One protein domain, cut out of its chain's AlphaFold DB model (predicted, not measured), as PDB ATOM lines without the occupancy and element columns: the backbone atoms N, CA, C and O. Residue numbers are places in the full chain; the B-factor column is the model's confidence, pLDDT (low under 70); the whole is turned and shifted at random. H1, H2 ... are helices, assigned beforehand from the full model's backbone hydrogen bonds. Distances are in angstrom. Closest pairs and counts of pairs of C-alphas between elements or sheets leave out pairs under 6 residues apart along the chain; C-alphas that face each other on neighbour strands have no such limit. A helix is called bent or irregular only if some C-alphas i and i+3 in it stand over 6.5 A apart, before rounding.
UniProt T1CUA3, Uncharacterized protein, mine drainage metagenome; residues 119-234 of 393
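This is residues 119 to 234 of the 393 residues of an uncharacterized protein of mine drainage metagenome (UniProt T1CUA3). The long helix H1 crosses the domain between two groups of helices: H2 and H3 pack on one side of it, and H5 with the first residues of H6 on the other. H4 packs on H6 at the far end, well away from H1, while H3 and H6 run nearly the same way, staggered one past the other along the long axis. The printed part has 116 residues with six named helices, in the order H1, H2, H3, H4, H5, H6, and no named strand; its class is all helix. It is compact, with a radius of gyration of the C-alphas of 14.3 A, and its C-alphas span 41 by 31 by 20 A along their three main axes.

H1 is the longest helix, residues 119 to 138, with 28.8 A from C-alpha 119 at (-106.018, -178.890, 314.015) to C-alpha 138 at (-115.529, -205.524, 308.442). H2 is residues 150 to 156, 10.1 A from first to last C-alpha. H3 is residues 163 to 178, 22.4 A long between the same ends, and it begins at C-alpha 163 at (-108.114, -195.073, 326.597). H4, residues 190 to 200, measures 15.4 A. H5, residues 209 to 216, measures 10.7 A. H6, residues 220 to 233, measures 20.0 A and ends at C-alpha 233 at (-133.928, -180.530, 298.794). No helix is bent or irregular.

H1 and H6 are the hubs, each touching four other helices. H1 touches H3 with residues 124 to 128 alone, about perpendicular at 88 degrees; the closest C-alphas are those of Leu 124 and Leu 169, 6.3 A apart. H1 touches H2 with residues 131 to 135 alone, at 78 degrees, about perpendicular, and the closest C-alphas, of Val 131 and Leu 156, are 5.7 A apart. H2 and H3 touch, with the C-alphas of Ala 154 and Val 166 closest at 6.0 A; they run opposite ways at a steep tilt of 68 degrees, only just short of perpendicular. H1 touches H5 with residues 129 to 136 alone, about perpendicular at 81 degrees, and the C-alphas of Val 133 and Arg 214 are closest at 5.9 A. H6 touches H1 with residues 220 to 221 alone, where the closest C-alphas, of Thr 129 and Pro 220, are 6.7 A apart. H5 and H6 touch about perpendicular at 78 degrees, closest at the C-alphas of Val 213 and Ala 223, 5.9 A. H3 and H6 only just touch, with 3 pairs of C-alphas within 8 A, of which those of Val 176 and Tyr 221 are closest at 6.0 A; their tilt is shallow, 8 degrees, the same way. H4 and H6 touch with 11 such pairs, the C-alphas of Ala 196 and Ile 226 being 4.8 A apart; they run the same way at a steep tilt of 67 degrees, only just short of perpendicular. H4 and H5 are close but not clearly touching, their closest C-alphas, of Ala 199 and Leu 212, 7.4 A apart. H4 is apart from H1, H2 and H3. In H1, H2, H3, H4, H5 and H6 every O i to N i+4 pair is within hydrogen-bond range.

The two C-alphas farthest apart, of Glu 160 and Gly 234, are 43.7 A apart. The printed part has no cut. The links from H1 to H2 and from H3 to H4 are long, with 11 residues each, while the link from H5 to H6 is tight, with 3. The mean pLDDT of the printed part is 84.6, and it is under 70 at residues 141 to 146, 183 to 185 and 233 to 234, of which 233 belongs to H6.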
ATOM      1  N   GLU A 119    -106.936-177.757 314.216       92.31
ATOM      2  CA  GLU A 119    -106.018-178.890 314.015       92.31
ATOM      3  C   GLU A 119    -106.520-180.153 314.721       92.31
ATOM      4  O   GLU A 119    -106.413-181.272 314.220       92.31
ATOM      5  N   GLU A 120    -107.086-179.970 315.909       91.06
ATOM      6  CA  GLU A 120    -107.657-181.040 316.714       91.06
ATOM      7  C   GLU A 120    -108.953-181.572 316.109       91.06
ATOM      8  O   GLU A 120    -109.139-182.787 316.034       91.06
ATOM      9  N   PHE A 121    -109.795-180.672 315.602       91.44
ATOM     10  CA  PHE A 121    -110.978-181.024 314.834       91.44
ATOM     11  C   PHE A 121    -110.615-181.855 313.598       91.44
ATOM     12  O   PHE A 121    -111.189-182.920 313.397       91.44
ATOM     13  N   GLN A 122    -109.627-181.425 312.805       91.44
ATOM     14  CA  GLN A 122    -109.188-182.161 311.612       91.44
ATOM     15  C   GLN A 122    -108.623-183.544 311.954       91.44
ATOM     16  O   GLN A 122    -108.909-184.516 311.253       91.44
ATOM     17  N   ARG A 123    -107.848-183.657 313.042       92.50
ATOM     18  CA  ARG A 123    -107.321-184.945 313.514       92.50
ATOM     19  C   ARG A 123    -108.451-185.904 313.892       92.50
ATOM     20  O   ARG A 123    -108.455-187.037 313.421       92.50
ATOM     21  N   LEU A 124    -109.415-185.443 314.692       92.69
ATOM     22  CA  LEU A 124    -110.573-186.250 315.095       92.69
ATOM     23  C   LEU A 124    -111.459-186.610 313.898       92.69
ATOM     24  O   LEU A 124    -111.928-187.740 313.803       92.69
ATOM     25  N   GLU A 125    -111.640-185.690 312.948       92.81
ATOM     26  CA  GLU A 125    -112.390-185.932 311.714       92.81
ATOM     27  C   GLU A 125    -111.733-187.045 310.871       92.81
ATOM     28  O   GLU A 125    -112.418-187.951 310.383       92.81
ATOM     29  N   ALA A 126    -110.404-187.022 310.742       93.00
ATOM     30  CA  ALA A 126    -109.642-188.043 310.027       93.00
ATOM     31  C   ALA A 126    -109.683-189.408 310.737       93.00
ATOM     32  O   ALA A 126    -109.934-190.426 310.091       93.00
ATOM     33  N   GLU A 127    -109.489-189.440 312.056       92.69
ATOM     34  CA  GLU A 127    -109.551-190.673 312.854       92.69
ATOM     35  C   GLU A 127    -110.957-191.290 312.830       92.69
ATOM     36  O   GLU A 127    -111.110-192.490 312.596       92.69
ATOM     37  N   ALA A 128    -112.003-190.469 312.954       92.12
ATOM     38  CA  ALA A 128    -113.389-190.913 312.855       92.12
ATOM     39  C   ALA A 128    -113.698-191.520 311.480       92.12
ATOM     40  O   ALA A 128    -114.354-192.559 311.382       92.12
ATOM     41  N   THR A 129    -113.187-190.902 310.411       92.00
ATOM     42  CA  THR A 129    -113.312-191.421 309.042       92.00
ATOM     43  C   THR A 129    -112.679-192.804 308.920       92.00
ATOM     44  O   THR A 129    -113.299-193.717 308.377       92.00
ATOM     45  N   GLN A 130    -111.470-192.987 309.460       91.88
ATOM     46  CA  GLN A 130    -110.774-194.276 309.434       91.88
ATOM     47  C   GLN A 130    -111.563-195.361 310.172       91.88
ATOM     48  O   GLN A 130    -111.753-196.446 309.624       91.88
ATOM     49  N   VAL A 131    -112.086-195.059 311.365       91.94
ATOM     50  CA  VAL A 131    -112.899-195.999 312.153       91.94
ATOM     51  C   VAL A 131    -114.175-196.394 311.404       91.94
ATOM     52  O   VAL A 131    -114.491-197.580 311.302       91.94
ATOM     53  N   ILE A 132    -114.884-195.428 310.815       90.00
ATOM     54  CA  ILE A 132    -116.098-195.680 310.026       90.00
ATOM     55  C   ILE A 132    -115.797-196.558 308.807       90.00
ATOM     56  O   ILE A 132    -116.512-197.526 308.535       90.00
ATOM     57  N   VAL A 133    -114.734-196.244 308.067       90.12
ATOM     58  CA  VAL A 133    -114.337-197.019 306.888       90.12
ATOM     59  C   VAL A 133    -113.931-198.438 307.291       90.12
ATOM     60  O   VAL A 133    -114.387-199.394 306.662       90.12
ATOM     61  N   ALA A 134    -113.156-198.598 308.367       90.38
ATOM     62  CA  ALA A 134    -112.768-199.904 308.898       90.38
ATOM     63  C   ALA A 134    -113.991-200.732 309.335       90.38
ATOM     64  O   ALA A 134    -114.075-201.929 309.045       90.38
ATOM     65  N   ARG A 135    -114.992-200.095 309.959       88.44
ATOM     66  CA  ARG A 135    -116.264-200.740 310.310       88.44
ATOM     67  C   ARG A 135    -116.988-201.269 309.075       88.44
ATOM     68  O   ARG A 135    -117.385-202.432 309.062       88.44
ATOM     69  N   LEU A 136    -117.125-200.447 308.035       86.62
ATOM     70  CA  LEU A 136    -117.799-200.833 306.790       86.62
ATOM     71  C   LEU A 136    -117.050-201.928 306.022       86.62
ATOM     72  O   LEU A 136    -117.682-202.740 305.351       86.62
ATOM     73  N   GLN A 137    -115.719-201.967 306.114       86.62
ATOM     74  CA  GLN A 137    -114.914-203.054 305.549       86.62
ATOM     75  C   GLN A 137    -115.156-204.375 306.285       86.62
ATOM     76  O   GLN A 137    -115.274-205.419 305.648       86.62
ATOM     77  N   ARG A 138    -115.267-204.336 307.619       85.12
ATOM     78  CA  ARG A 138    -115.529-205.524 308.442       85.12
ATOM     79  C   ARG A 138    -116.968-206.024 308.314       85.12
ATOM     80  O   ARG A 138    -117.196-207.229 308.369       85.12
ATOM     81  N   ASN A 139    -117.931-205.117 308.159       82.12
ATOM     82  CA  ASN A 139    -119.341-205.453 308.007       82.12
ATOM     83  C   ASN A 139    -120.026-204.553 306.957       82.12
ATOM     84  O   ASN A 139    -120.607-203.525 307.308       82.12
ATOM     85  N   PRO A 140    -120.008-204.942 305.667       75.31
ATOM     86  CA  PRO A 140    -120.631-204.153 304.605       75.31
ATOM     87  C   PRO A 140    -122.166-204.183 304.658       75.31
ATOM     88  O   PRO A 140    -122.810-203.310 304.080       75.31
ATOM     89  N   ALA A 141    -122.752-205.175 305.340       67.25
ATOM     90  CA  ALA A 141    -124.197-205.347 305.467       67.25
ATOM     91  C   ALA A 141    -124.807-204.503 306.598       67.25
ATOM     92  O   ALA A 141    -125.990-204.175 306.539       67.25
ATOM     93  N   ALA A 142    -124.011-204.101 307.595       63.06
ATOM     94  CA  ALA A 142    -124.433-203.214 308.680       63.06
ATOM     95  C   ALA A 142    -124.540-201.751 308.225       63.06
ATOM     96  O   ALA A 142    -124.021-200.862 308.889       63.06
ATOM     97  N   GLY A 143    -125.184-201.504 307.079       55.44
ATOM     98  CA  GLY A 143    -125.297-200.222 306.378       55.44
ATOM     99  C   GLY A 143    -126.005-199.107 307.159       55.44
ATOM    100  O   GLY A 143    -127.019-198.587 306.711       55.44
ATOM    101  N   GLY A 144    -125.453-198.714 308.304       58.72
ATOM    102  CA  GLY A 144    -125.812-197.539 309.086       58.72
ATOM    103  C   GLY A 144    -127.030-197.648 309.994       58.72
ATOM    104  O   GLY A 144    -127.427-196.623 310.535       58.72
ATOM    105  N   ALA A 145    -127.621-198.833 310.167       54.16
ATOM    106  CA  ALA A 145    -128.776-199.009 311.054       54.16
ATOM    107  C   ALA A 145    -128.392-199.099 312.543       54.16
ATOM    108  O   ALA A 145    -129.185-198.731 313.403       54.16
ATOM    109  N   GLU A 146    -127.184-199.577 312.841       67.06
ATOM    110  CA  GLU A 146    -126.671-199.728 314.202       67.06
ATOM    111  C   GLU A 146    -125.579-198.678 314.444       67.06
ATOM    112  O   GLU A 146    -124.710-198.466 313.590       67.06
ATOM    113  N   GLY A 147    -125.669-197.965 315.568       76.81
ATOM    114  CA  GLY A 147    -124.641-197.011 315.987       76.81
ATOM    115  C   GLY A 147    -123.324-197.716 316.322       76.81
ATOM    116  O   GLY A 147    -123.307-198.919 316.571       76.81
ATOM    117  N   LEU A 148    -122.215-196.973 316.332       86.25
ATOM    118  CA  LEU A 148    -120.940-197.501 316.823       86.25
ATOM    119  C   LEU A 148    -120.957-197.504 318.354       86.25
ATOM    120  O   LEU A 148    -121.327-196.498 318.955       86.25
ATOM    121  N   SER A 149    -120.523-198.598 318.980       89.62
ATOM    122  CA  SER A 149    -120.270-198.639 320.425       89.62
ATOM    123  C   SER A 149    -118.835-198.206 320.753       89.62
ATOM    124  O   SER A 149    -117.933-198.315 319.919       89.62
ATOM    125  N   LEU A 150    -118.591-197.773 321.994       90.50
ATOM    126  CA  LEU A 150    -117.245-197.436 322.479       90.50
ATOM    127  C   LEU A 150    -116.272-198.622 322.337       90.50
ATOM    128  O   LEU A 150    -115.123-198.452 321.924       90.50
ATOM    129  N   SER A 151    -116.748-199.835 322.624       91.31
ATOM    130  CA  SER A 151    -115.990-201.078 322.465       91.31
ATOM    131  C   SER A 151    -115.638-201.376 321.004       91.31
ATOM    132  O   SER A 151    -114.512-201.786 320.707       91.31
ATOM    133  N   GLU A 152    -116.541-201.099 320.061       90.75
ATOM    134  CA  GLU A 152    -116.248-201.215 318.633       90.75
ATOM    135  C   GLU A 152    -115.198-200.199 318.179       90.75
ATOM    136  O   GLU A 152    -114.248-200.592 317.497       90.75
ATOM    137  N   VAL A 153    -115.313-198.934 318.600       91.56
ATOM    138  CA  VAL A 153    -114.318-197.888 318.307       91.56
ATOM    139  C   VAL A 153    -112.935-198.300 318.820       91.56
ATOM    140  O   VAL A 153    -111.967-198.260 318.059       91.56
ATOM    141  N   ALA A 154    -112.844-198.804 320.055       91.62
ATOM    142  CA  ALA A 154    -111.594-199.306 320.628       91.62
ATOM    143  C   ALA A 154    -110.976-200.456 319.813       91.62
ATOM    144  O   ALA A 154    -109.756-200.542 319.693       91.62
ATOM    145  N   SER A 155    -111.809-201.337 319.250       91.75
ATOM    146  CA  SER A 155    -111.357-202.485 318.452       91.75
ATOM    147  C   SER A 155    -110.897-202.129 317.034       91.75
ATOM    148  O   SER A 155    -110.167-202.905 316.418       91.75
ATOM    149  N   LEU A 156    -111.357-200.993 316.505       90.62
ATOM    150  CA  LEU A 156    -111.053-200.517 315.152       90.62
ATOM    151  C   LEU A 156    -109.905-199.500 315.137       90.62
ATOM    152  O   LEU A 156    -109.293-199.290 314.092       90.62
ATOM    153  N   MET A 157    -109.614-198.875 316.277       88.94
ATOM    154  CA  MET A 157    -108.480-197.971 316.438       88.94
ATOM    155  C   MET A 157    -107.140-198.716 316.572       88.94
ATOM    156  O   MET A 157    -107.105-199.860 317.031       88.94
ATOM    157  N   PRO A 158    -106.011-198.056 316.238       86.69
ATOM    158  CA  PRO A 158    -104.681-198.618 316.449       86.69
ATOM    159  C   PRO A 158    -104.398-198.993 317.921       86.69
ATOM    160  O   PRO A 158    -104.849-198.306 318.854       86.69
ATOM    161  N   PRO A 159    -103.632-200.071 318.172       81.44
ATOM    162  CA  PRO A 159    -103.346-200.556 319.522       81.44
ATOM    163  C   PRO A 159    -102.466-199.608 320.353       81.44
ATOM    164  O   PRO A 159    -102.456-199.734 321.575       81.44
ATOM    165  N   GLU A 160    -101.818-198.617 319.752       84.38
ATOM    166  CA  GLU A 160    -100.966-197.633 320.432       84.38
ATOM    167  C   GLU A 160    -101.763-196.513 321.115       84.38
ATOM    168  O   GLU A 160    -101.229-195.794 321.953       84.38
ATOM    169  N   ARG A 161    -103.045-196.358 320.766       87.69
ATOM    170  CA  ARG A 161    -103.892-195.274 321.281       87.69
ATOM    171  C   ARG A 161    -104.283-195.472 322.743       87.69
ATOM    172  O   ARG A 161    -104.597-196.596 323.143       87.69
ATOM    173  N   THR A 162    -104.316-194.400 323.527       90.62
ATOM    174  CA  THR A 162    -104.709-194.470 324.944       90.62
ATOM    175  C   THR A 162    -106.225-194.595 325.103       90.62
ATOM    176  O   THR A 162    -106.993-194.320 324.177       90.62
ATOM    177  N   LEU A 163    -106.681-195.009 326.289       91.19
ATOM    178  CA  LEU A 163    -108.114-195.073 326.597       91.19
ATOM    179  C   LEU A 163    -108.780-193.695 326.452       91.19
ATOM    180  O   LEU A 163    -109.857-193.591 325.865       91.19
ATOM    181  N   GLY A 164    -108.115-192.638 326.927       90.31
ATOM    182  CA  GLY A 164    -108.618-191.270 326.820       90.31
ATOM    183  C   GLY A 164    -108.791-190.804 325.371       90.31
ATOM    184  O   GLY A 164    -109.775-190.137 325.058       90.31
ATOM    185  N   GLU A 165    -107.891-191.194 324.462       91.12
ATOM    186  CA  GLU A 165    -108.028-190.895 323.029       91.12
ATOM    187  C   GLU A 165    -109.245-191.599 322.410       91.12
ATOM    188  O   GLU A 165    -109.998-190.976 321.661       91.12
ATOM    189  N   VAL A 166    -109.487-192.867 322.768       92.69
ATOM    190  CA  VAL A 166    -110.668-193.629 322.315       92.69
ATOM    191  C   VAL A 166    -111.959-192.960 322.790       92.69
ATOM    192  O   VAL A 166    -112.871-192.731 321.996       92.69
ATOM    193  N   GLN A 167    -112.029-192.604 324.074       92.94
ATOM    194  CA  GLN A 167    -113.190-191.932 324.664       92.94
ATOM    195  C   GLN A 167    -113.435-190.557 324.042       92.94
ATOM    196  O   GLN A 167    -114.577-190.179 323.792       92.94
ATOM    197  N   LYS A 168    -112.360-189.820 323.749       92.62
ATOM    198  CA  LYS A 168    -112.431-188.522 323.080       92.62
ATOM    199  C   LYS A 168    -112.975-188.643 321.659       92.62
ATOM    200  O   LYS A 168    -113.820-187.845 321.262       92.62
ATOM    201  N   LEU A 169    -112.527-189.642 320.899       92.81
ATOM    202  CA  LEU A 169    -113.044-189.893 319.554       92.81
ATOM    203  C   LEU A 169    -114.518-190.314 319.580       92.81
ATOM    204  O   LEU A 169    -115.309-189.848 318.761       92.81
ATOM    205  N   PHE A 170    -114.889-191.173 320.529       92.31
ATOM    206  CA  PHE A 170    -116.269-191.606 320.715       92.31
ATOM    207  C   PHE A 170    -117.187-190.428 321.058       92.31
ATOM    208  O   PHE A 170    -118.192-190.225 320.384       92.31
ATOM    209  N   SER A 171    -116.778-189.585 322.007       92.25
ATOM    210  CA  SER A 171    -117.488-188.349 322.342       92.25
ATOM    211  C   SER A 171    -117.630-187.412 321.140       92.25
ATOM    212  O   SER A 171    -118.711-186.898 320.878       92.25
ATOM    213  N   TYR A 172    -116.578-187.245 320.329       92.88
ATOM    214  CA  TYR A 172    -116.676-186.463 319.095       92.88
ATOM    215  C   TYR A 172    -117.747-187.018 318.143       92.88
ATOM    216  O   TYR A 172    -118.535-186.246 317.599       92.88
ATOM    217  N   LEU A 173    -117.809-188.340 317.954       90.81
ATOM    218  CA  LEU A 173    -118.841-188.975 317.132       90.81
ATOM    219  C   LEU A 173    -120.248-188.736 317.699       90.81
ATOM    220  O   LEU A 173    -121.146-188.376 316.937       90.81
ATOM    221  N   GLU A 174    -120.434-188.881 319.012       90.25
ATOM    222  CA  GLU A 174    -121.708-188.600 319.684       90.25
ATOM    223  C   GLU A 174    -122.120-187.135 319.522       90.25
ATOM    224  O   GLU A 174    -123.231-186.859 319.066       90.25
ATOM    225  N   SER A 175    -121.212-186.191 319.777       90.06
ATOM    226  CA  SER A 175    -121.455-184.761 319.585       90.06
ATOM    227  C   SER A 175    -121.796-184.441 318.128       90.06
ATOM    228  O   SER A 175    -122.733-183.686 317.866       90.06
ATOM    229  N   VAL A 176    -121.102-185.043 317.152       88.50
ATOM    230  CA  VAL A 176    -121.394-184.831 315.724       88.50
ATOM    231  C   VAL A 176    -122.778-185.347 315.368       88.50
ATOM    232  O   VAL A 176    -123.435-184.721 314.544       88.50
ATOM    233  N   LEU A 177    -123.241-186.448 315.960       86.69
ATOM    234  CA  LEU A 177    -124.592-186.973 315.748       86.69
ATOM    235  C   LEU A 177    -125.664-186.160 316.490       86.69
ATOM    236  O   LEU A 177    -126.777-186.033 315.982       86.69
ATOM    237  N   ALA A 178    -125.329-185.579 317.644       86.75
ATOM    238  CA  ALA A 178    -126.243-184.810 318.486       86.75
ATOM    239  C   ALA A 178    -126.407-183.338 318.066       86.75
ATOM    240  O   ALA A 178    -127.416-182.724 318.404       86.75
ATOM    241  N   LEU A 179    -125.452-182.761 317.322       85.00
ATOM    242  CA  LEU A 179    -125.501-181.356 316.885       85.00
ATOM    243  C   LEU A 179    -126.840-181.001 316.204       85.00
ATOM    244  O   LEU A 179    -127.337-181.758 315.374       85.00
ATOM    245  N   ASP A 180    -127.408-179.830 316.474       77.75
ATOM    246  CA  ASP A 180    -128.585-179.363 315.732       77.75
ATOM    247  C   ASP A 180    -128.143-178.659 314.440       77.75
ATOM    248  O   ASP A 180    -127.658-177.527 314.466       77.75
ATOM    249  N   MET A 181    -128.273-179.343 313.301       74.94
ATOM    250  CA  MET A 181    -127.801-178.864 311.994       74.94
ATOM    251  C   MET A 181    -128.947-178.377 311.103       74.94
ATOM    252  O   MET A 181    -128.972-178.642 309.906       74.94
ATOM    253  N   ARG A 182    -129.916-177.660 311.677       73.81
ATOM    254  CA  ARG A 182    -130.962-176.988 310.891       73.81
ATOM    255  C   ARG A 182    -130.353-176.036 309.857       73.81
ATOM    256  O   ARG A 182    -129.334-175.411 310.153       73.81
ATOM    257  N   PRO A 183    -130.996-175.859 308.691       67.31
ATOM    258  CA  PRO A 183    -130.480-175.000 307.624       67.31
ATOM    259  C   PRO A 183    -130.217-173.558 308.079       67.31
ATOM    260  O   PRO A 183    -129.266-172.945 307.609       67.31
ATOM    261  N   ASP A 184    -130.986-173.047 309.045       67.56
ATOM    262  CA  ASP A 184    -130.821-171.691 309.589       67.56
ATOM    263  C   ASP A 184    -129.534-171.512 310.415       67.56
ATOM    264  O   ASP A 184    -129.027-170.403 310.561       67.56
ATOM    265  N   ASN A 185    -128.994-172.608 310.957       65.94
ATOM    266  CA  ASN A 185    -127.845-172.612 311.865       65.94
ATOM    267  C   ASN A 185    -126.535-173.017 311.173       65.94
ATOM    268  O   ASN A 185    -125.502-173.136 311.836       65.94
ATOM    269  N   VAL A 186    -126.568-173.270 309.860       72.38
ATOM    270  CA  VAL A 186    -125.456-173.872 309.124       72.38
ATOM    271  C   VAL A 186    -125.019-172.982 307.967       72.38
ATOM    272  O   VAL A 186    -125.742-172.782 306.993       72.38
ATOM    273  N   THR A 187    -123.768-172.528 308.019       71.56
ATOM    274  CA  THR A 187    -123.127-171.862 306.884       71.56
ATOM    275  C   THR A 187    -122.588-172.911 305.916       71.56
ATOM    276  O   THR A 187    -121.626-173.620 306.216       71.56
ATOM    277  N   MET A 188    -123.205-173.016 304.742       74.25
ATOM    278  CA  MET A 188    -122.739-173.886 303.661       74.25
ATOM    279  C   MET A 188    -121.548-173.246 302.946       74.25
ATOM    280  O   MET A 188    -121.648-172.139 302.420       74.25
ATOM    281  N   THR A 189    -120.418-173.950 302.900       83.19
ATOM    282  CA  THR A 189    -119.308-173.572 302.021       83.19
ATOM    283  C   THR A 189    -119.578-174.082 300.599       83.19
ATOM    284  O   THR A 189    -120.231-175.120 300.434       83.19
ATOM    285  N   PRO A 190    -119.057-173.413 299.552       84.12
ATOM    286  CA  PRO A 190    -119.264-173.842 298.164       84.12
ATOM    287  C   PRO A 190    -118.726-175.260 297.893       84.12
ATOM    288  O   PRO A 190    -119.258-175.989 297.058       84.12
ATOM    289  N   GLU A 191    -117.702-175.687 298.634       84.81
ATOM    290  CA  GLU A 191    -117.158-177.047 298.567       84.81
ATOM    291  C   GLU A 191    -118.159-178.100 299.063       84.81
ATOM    292  O   GLU A 191    -118.359-179.128 298.414       84.81
ATOM    293  N   VAL A 192    -118.816-177.839 300.198       84.62
ATOM    294  CA  VAL A 192    -119.829-178.738 300.771       84.62
ATOM    295  C   VAL A 192    -121.059-178.793 299.872       84.62
ATOM    296  O   VAL A 192    -121.618-179.869 299.665       84.62
ATOM    297  N   GLU A 193    -121.440-177.672 299.261       85.75
ATOM    298  CA  GLU A 193    -122.531-177.632 298.289       85.75
ATOM    299  C   GLU A 193    -122.223-178.486 297.045       85.75
ATOM    300  O   GLU A 193    -123.070-179.259 296.586       85.75
ATOM    301  N   ALA A 194    -120.995-178.416 296.519       87.81
ATOM    302  CA  ALA A 194    -120.562-179.254 295.402       87.81
ATOM    303  C   ALA A 194    -120.597-180.753 295.758       87.81
ATOM    304  O   ALA A 194    -121.032-181.578 294.947       87.81
ATOM    305  N   LEU A 195    -120.185-181.114 296.977       87.69
ATOM    306  CA  LEU A 195    -120.285-182.484 297.486       87.69
ATOM    307  C   LEU A 195    -121.742-182.931 297.646       87.69
ATOM    308  O   LEU A 195    -122.078-184.048 297.254       87.69
ATOM    309  N   ALA A 196    -122.621-182.059 298.137       86.06
ATOM    310  CA  ALA A 196    -124.041-182.357 298.291       86.06
ATOM    311  C   ALA A 196    -124.734-182.601 296.942       86.06
ATOM    312  O   ALA A 196    -125.457-183.584 296.786       86.06
ATOM    313  N   ARG A 197    -124.439-181.782 295.923       87.81
ATOM    314  CA  ARG A 197    -124.930-181.995 294.547       87.81
ATOM    315  C   ARG A 197    -124.504-183.357 293.999       87.81
ATOM    316  O   ARG A 197    -125.312-184.055 293.389       87.81
ATOM    317  N   ARG A 198    -123.256-183.767 294.250       86.94
ATOM    318  CA  ARG A 198    -122.771-185.106 293.875       86.94
ATOM    319  C   ARG A 198    -123.469-186.206 294.677       86.94
ATOM    320  O   ARG A 198    -123.817-187.228 294.098       86.94
ATOM    321  N   ALA A 199    -123.725-186.011 295.967       87.25
ATOM    322  CA  ALA A 199    -124.419-186.996 296.798       87.25
ATOM    323  C   ALA A 199    -125.877-187.229 296.367       87.25
ATOM    324  O   ALA A 199    -126.332-188.370 296.354       87.25
ATOM    325  N   LEU A 200    -126.586-186.185 295.921       84.75
ATOM    326  CA  LEU A 200    -127.948-186.302 295.382       84.75
ATOM    327  C   LEU A 200    -128.023-187.149 294.102       84.75
ATOM    328  O   LEU A 200    -129.083-187.698 293.800       84.75
ATOM    329  N   SER A 201    -126.914-187.304 293.373       86.44
ATOM    330  CA  SER A 201    -126.858-188.189 292.202       86.44
ATOM    331  C   SER A 201    -126.817-189.686 292.553       86.44
ATOM    332  O   SER A 201    -127.112-190.516 291.695       86.44
ATOM    333  N   LEU A 202    -126.494-190.047 293.803       86.38
ATOM    334  CA  LEU A 202    -126.456-191.439 294.262       86.38
ATOM    335  C   LEU A 202    -127.872-191.993 294.504       86.38
ATOM    336  O   LEU A 202    -128.789-191.219 294.797       86.38
ATOM    337  N   PRO A 203    -128.087-193.318 294.432       84.44
ATOM    338  CA  PRO A 203    -129.368-193.931 294.782       84.44
ATOM    339  C   PRO A 203    -129.660-193.794 296.289       84.44
ATOM    340  O   PRO A 203    -128.731-193.821 297.094       84.44
ATOM    341  N   PRO A 204    -130.937-193.704 296.714       76.62
ATOM    342  CA  PRO A 204    -131.304-193.418 298.107       76.62
ATOM    343  C   PRO A 204    -130.773-194.446 299.119       76.62
ATOM    344  O   PRO A 204    -130.493-194.087 300.259       76.62
ATOM    345  N   GLY A 205    -130.565-195.702 298.702       75.62
ATOM    346  CA  GLY A 205    -129.968-196.745 299.545       75.62
ATOM    347  C   GLY A 205    -128.478-196.540 299.858       75.62
ATOM    348  O   GLY A 205    -127.990-197.044 300.864       75.62
ATOM    349  N   GLU A 206    -127.757-195.766 299.043       77.75
ATOM    350  CA  GLU A 206    -126.320-195.486 299.218       77.75
ATOM    351  C   GLU A 206    -126.057-194.113 299.841       77.75
ATOM    352  O   GLU A 206    -124.913-193.749 300.109       77.75
ATOM    353  N   ARG A 207    -127.116-193.354 300.134       81.69
ATOM    354  CA  ARG A 207    -127.012-192.038 300.768       81.69
ATOM    355  C   ARG A 207    -126.878-192.118 302.284       81.69
ATOM    356  O   ARG A 207    -126.983-191.092 302.932       81.69
ATOM    357  N   GLY A 208    -126.700-193.287 302.900       85.50
ATOM    358  CA  GLY A 208    -126.508-193.381 304.356       85.50
ATOM    359  C   GLY A 208    -125.270-192.602 304.830       85.50
ATOM    360  O   GLY A 208    -124.287-192.531 304.100       85.50
ATOM    361  N   LEU A 209    -125.281-192.051 306.054       85.94
ATOM    362  CA  LEU A 209    -124.178-191.230 306.597       85.94
ATOM    363  C   LEU A 209    -122.811-191.916 306.432       85.94
ATOM    364  O   LEU A 209    -121.890-191.353 305.849       85.94
ATOM    365  N   TYR A 210    -122.705-193.168 306.878       87.19
ATOM    366  CA  TYR A 210    -121.469-193.945 306.784       87.19
ATOM    367  C   TYR A 210    -121.062-194.245 305.331       87.19
ATOM    368  O   TYR A 210    -119.876-194.259 305.007       87.19
ATOM    369  N   GLN A 211    -122.030-194.434 304.427       87.44
ATOM    370  CA  GLN A 211    -121.737-194.642 303.007       87.44
ATOM    371  C   GLN A 211    -121.250-193.358 302.333       87.44
ATOM    372  O   GLN A 211    -120.335-193.417 301.519       87.44
ATOM    373  N   LEU A 212    -121.783-192.194 302.719       88.38
ATOM    374  CA  LEU A 212    -121.283-190.899 302.255       88.38
ATOM    375  C   LEU A 212    -119.829-190.678 302.691       88.38
ATOM    376  O   LEU A 212    -119.006-190.283 301.865       88.38
ATOM    377  N   VAL A 213    -119.499-191.006 303.946       90.06
ATOM    378  CA  VAL A 213    -118.117-190.970 304.459       90.06
ATOM    379  C   VAL A 213    -117.196-191.839 303.598       90.06
ATOM    380  O   VAL A 213    -116.147-191.375 303.159       90.06
ATOM    381  N   ARG A 214    -117.608-193.072 303.271       88.44
ATOM    382  CA  ARG A 214    -116.809-193.990 302.441       88.44
ATOM    383  C   ARG A 214    -116.659-193.522 300.993       88.44
ATOM    384  O   ARG A 214    -115.562-193.572 300.450       88.44
ATOM    385  N   THR A 215    -117.752-193.111 300.355       88.19
ATOM    386  CA  THR A 215    -117.786-192.795 298.918       88.19
ATOM    387  C   THR A 215    -117.092-191.475 298.606       88.19
ATOM    388  O   THR A 215    -116.400-191.366 297.595       88.19
ATOM    389  N   PHE A 216    -117.262-190.468 299.465       87.69
ATOM    390  CA  PHE A 216    -116.666-189.149 299.260       87.69
ATOM    391  C   PHE A 216    -115.348-188.953 300.015       87.69
ATOM    392  O   PHE A 216    -114.663-187.967 299.754       87.69
ATOM    393  N   GLY A 217    -114.982-189.863 300.925       86.06
ATOM    394  CA  GLY A 217    -113.788-189.717 301.764       86.06
ATOM    395  C   GLY A 217    -113.865-188.495 302.680       86.06
ATOM    396  O   GLY A 217    -112.846-187.878 302.977       86.06
ATOM    397  N   VAL A 218    -115.079-188.099 303.062       89.62
ATOM    398  CA  VAL A 218    -115.334-186.918 303.893       89.62
ATOM    399  C   VAL A 218    -115.575-187.331 305.333       89.62
ATOM    400  O   VAL A 218    -116.126-188.398 305.590       89.62
ATOM    401  N   GLY A 219    -115.222-186.453 306.267       90.25
ATOM    402  CA  GLY A 219    -115.483-186.679 307.677       90.25
ATOM    403  C   GLY A 219    -116.961-186.773 308.040       90.25
ATOM    404  O   GLY A 219    -117.821-186.298 307.289       90.25
ATOM    405  N   PRO A 220    -117.280-187.337 309.220       90.38
ATOM    406  CA  PRO A 220    -118.659-187.498 309.677       90.38
ATOM    407  C   PRO A 220    -119.396-186.157 309.787       90.38
ATOM    408  O   PRO A 220    -120.574-186.079 309.445       90.38
ATOM    409  N   TYR A 221    -118.700-185.085 310.181       90.38
ATOM    410  CA  TYR A 221    -119.270-183.738 310.242       90.38
ATOM    411  C   TYR A 221    -119.703-183.237 308.855       90.38
ATOM    412  O   TYR A 221    -120.855-182.847 308.656       90.38
ATOM    413  N   LYS A 222    -118.811-183.320 307.857       88.56
ATOM    414  CA  LYS A 222    -119.117-182.944 306.466       88.56
ATOM    415  C   LYS A 222    -120.181-183.843 305.836       88.56
ATOM    416  O   LYS A 222    -121.050-183.351 305.122       88.56
ATOM    417  N   ALA A 223    -120.159-185.142 306.125       89.56
ATOM    418  CA  ALA A 223    -121.194-186.069 305.677       89.56
ATOM    419  C   ALA A 223    -122.577-185.692 306.237       89.56
ATOM    420  O   ALA A 223    -123.581-185.799 305.531       89.56
ATOM    421  N   ARG A 224    -122.634-185.193 307.476       88.50
ATOM    422  CA  ARG A 224    -123.877-184.720 308.088       88.50
ATOM    423  C   ARG A 224    -124.360-183.396 307.493       88.50
ATOM    424  O   ARG A 224    -125.550-183.260 307.235       88.50
ATOM    425  N   LEU A 225    -123.453-182.476 307.161       87.38
ATOM    426  CA  LEU A 225    -123.794-181.268 306.394       87.38
ATOM    427  C   LEU A 225    -124.460-181.606 305.051       87.38
ATOM    428  O   LEU A 225    -125.474-181.012 304.694       87.38
ATOM    429  N   ILE A 226    -123.927-182.595 304.329       87.19
ATOM    430  CA  ILE A 226    -124.508-183.073 303.065       87.19
ATOM    431  C   ILE A 226    -125.923-183.627 303.283       87.19
ATOM    432  O   ILE A 226    -126.813-183.392 302.466       87.19
ATOM    433  N   LYS A 227    -126.148-184.333 304.398       85.50
ATOM    434  CA  LYS A 227    -127.460-184.881 304.761       85.50
ATOM    435  C   LYS A 227    -128.525-183.814 304.983       85.50
ATOM    436  O   LYS A 227    -129.641-183.979 304.508       85.50
ATOM    437  N   VAL A 228    -128.166-182.704 305.620       85.88
ATOM    438  CA  VAL A 228    -129.079-181.566 305.814       85.88
ATOM    439  C   VAL A 228    -129.550-181.008 304.469       85.88
ATOM    440  O   VAL A 228    -130.732-180.723 304.292       85.88
ATOM    441  N   VAL A 229    -128.653-180.898 303.483       81.06
ATOM    442  CA  VAL A 229    -129.014-180.421 302.135       81.06
ATOM    443  C   VAL A 229    -129.979-181.383 301.435       81.06
ATOM    444  O   VAL A 229    -130.875-180.934 300.724       81.06
ATOM    445  N   GLU A 230    -129.841-182.695 301.648       79.06
ATOM    446  CA  GLU A 230    -130.797-183.687 301.140       79.06
ATOM    447  C   GLU A 230    -132.192-183.515 301.761       79.06
ATOM    448  O   GLU A 230    -133.187-183.550 301.037       79.06
ATOM    449  N   GLU A 231    -132.272-183.287 303.072       78.06
ATOM    450  CA  GLU A 231    -133.540-183.061 303.777       78.06
ATOM    451  C   GLU A 231    -134.247-181.789 303.288       78.06
ATOM    452  O   GLU A 231    -135.456-181.800 303.051       78.06
ATOM    453  N   VAL A 232    -133.487-180.714 303.055       75.25
ATOM    454  CA  VAL A 232    -134.011-179.456 302.504       75.25
ATOM    455  C   VAL A 232    -134.426-179.616 301.038       75.25
ATOM    456  O   VAL A 232    -135.492-179.149 300.648       75.25
ATOM    457  N   GLY A 233    -133.626-180.300 300.213       64.94
ATOM    458  CA  GLY A 233    -133.928-180.530 298.794       64.94
ATOM    459  C   GLY A 233    -135.080-181.512 298.548       64.94
ATOM    460  O   GLY A 233    -135.719-181.462 297.498       64.94
ATOM    461  N   GLY A 234    -135.368-182.391 299.513       59.41
ATOM    462  CA  GLY A 234    -136.531-183.281 299.512       59.41
ATOM    463  C   GLY A 234    -137.857-182.573 299.815       59.41
ATOM    464  O   GLY A 234    -138.923-183.128 299.524       59.41
TER     465      GLY A 234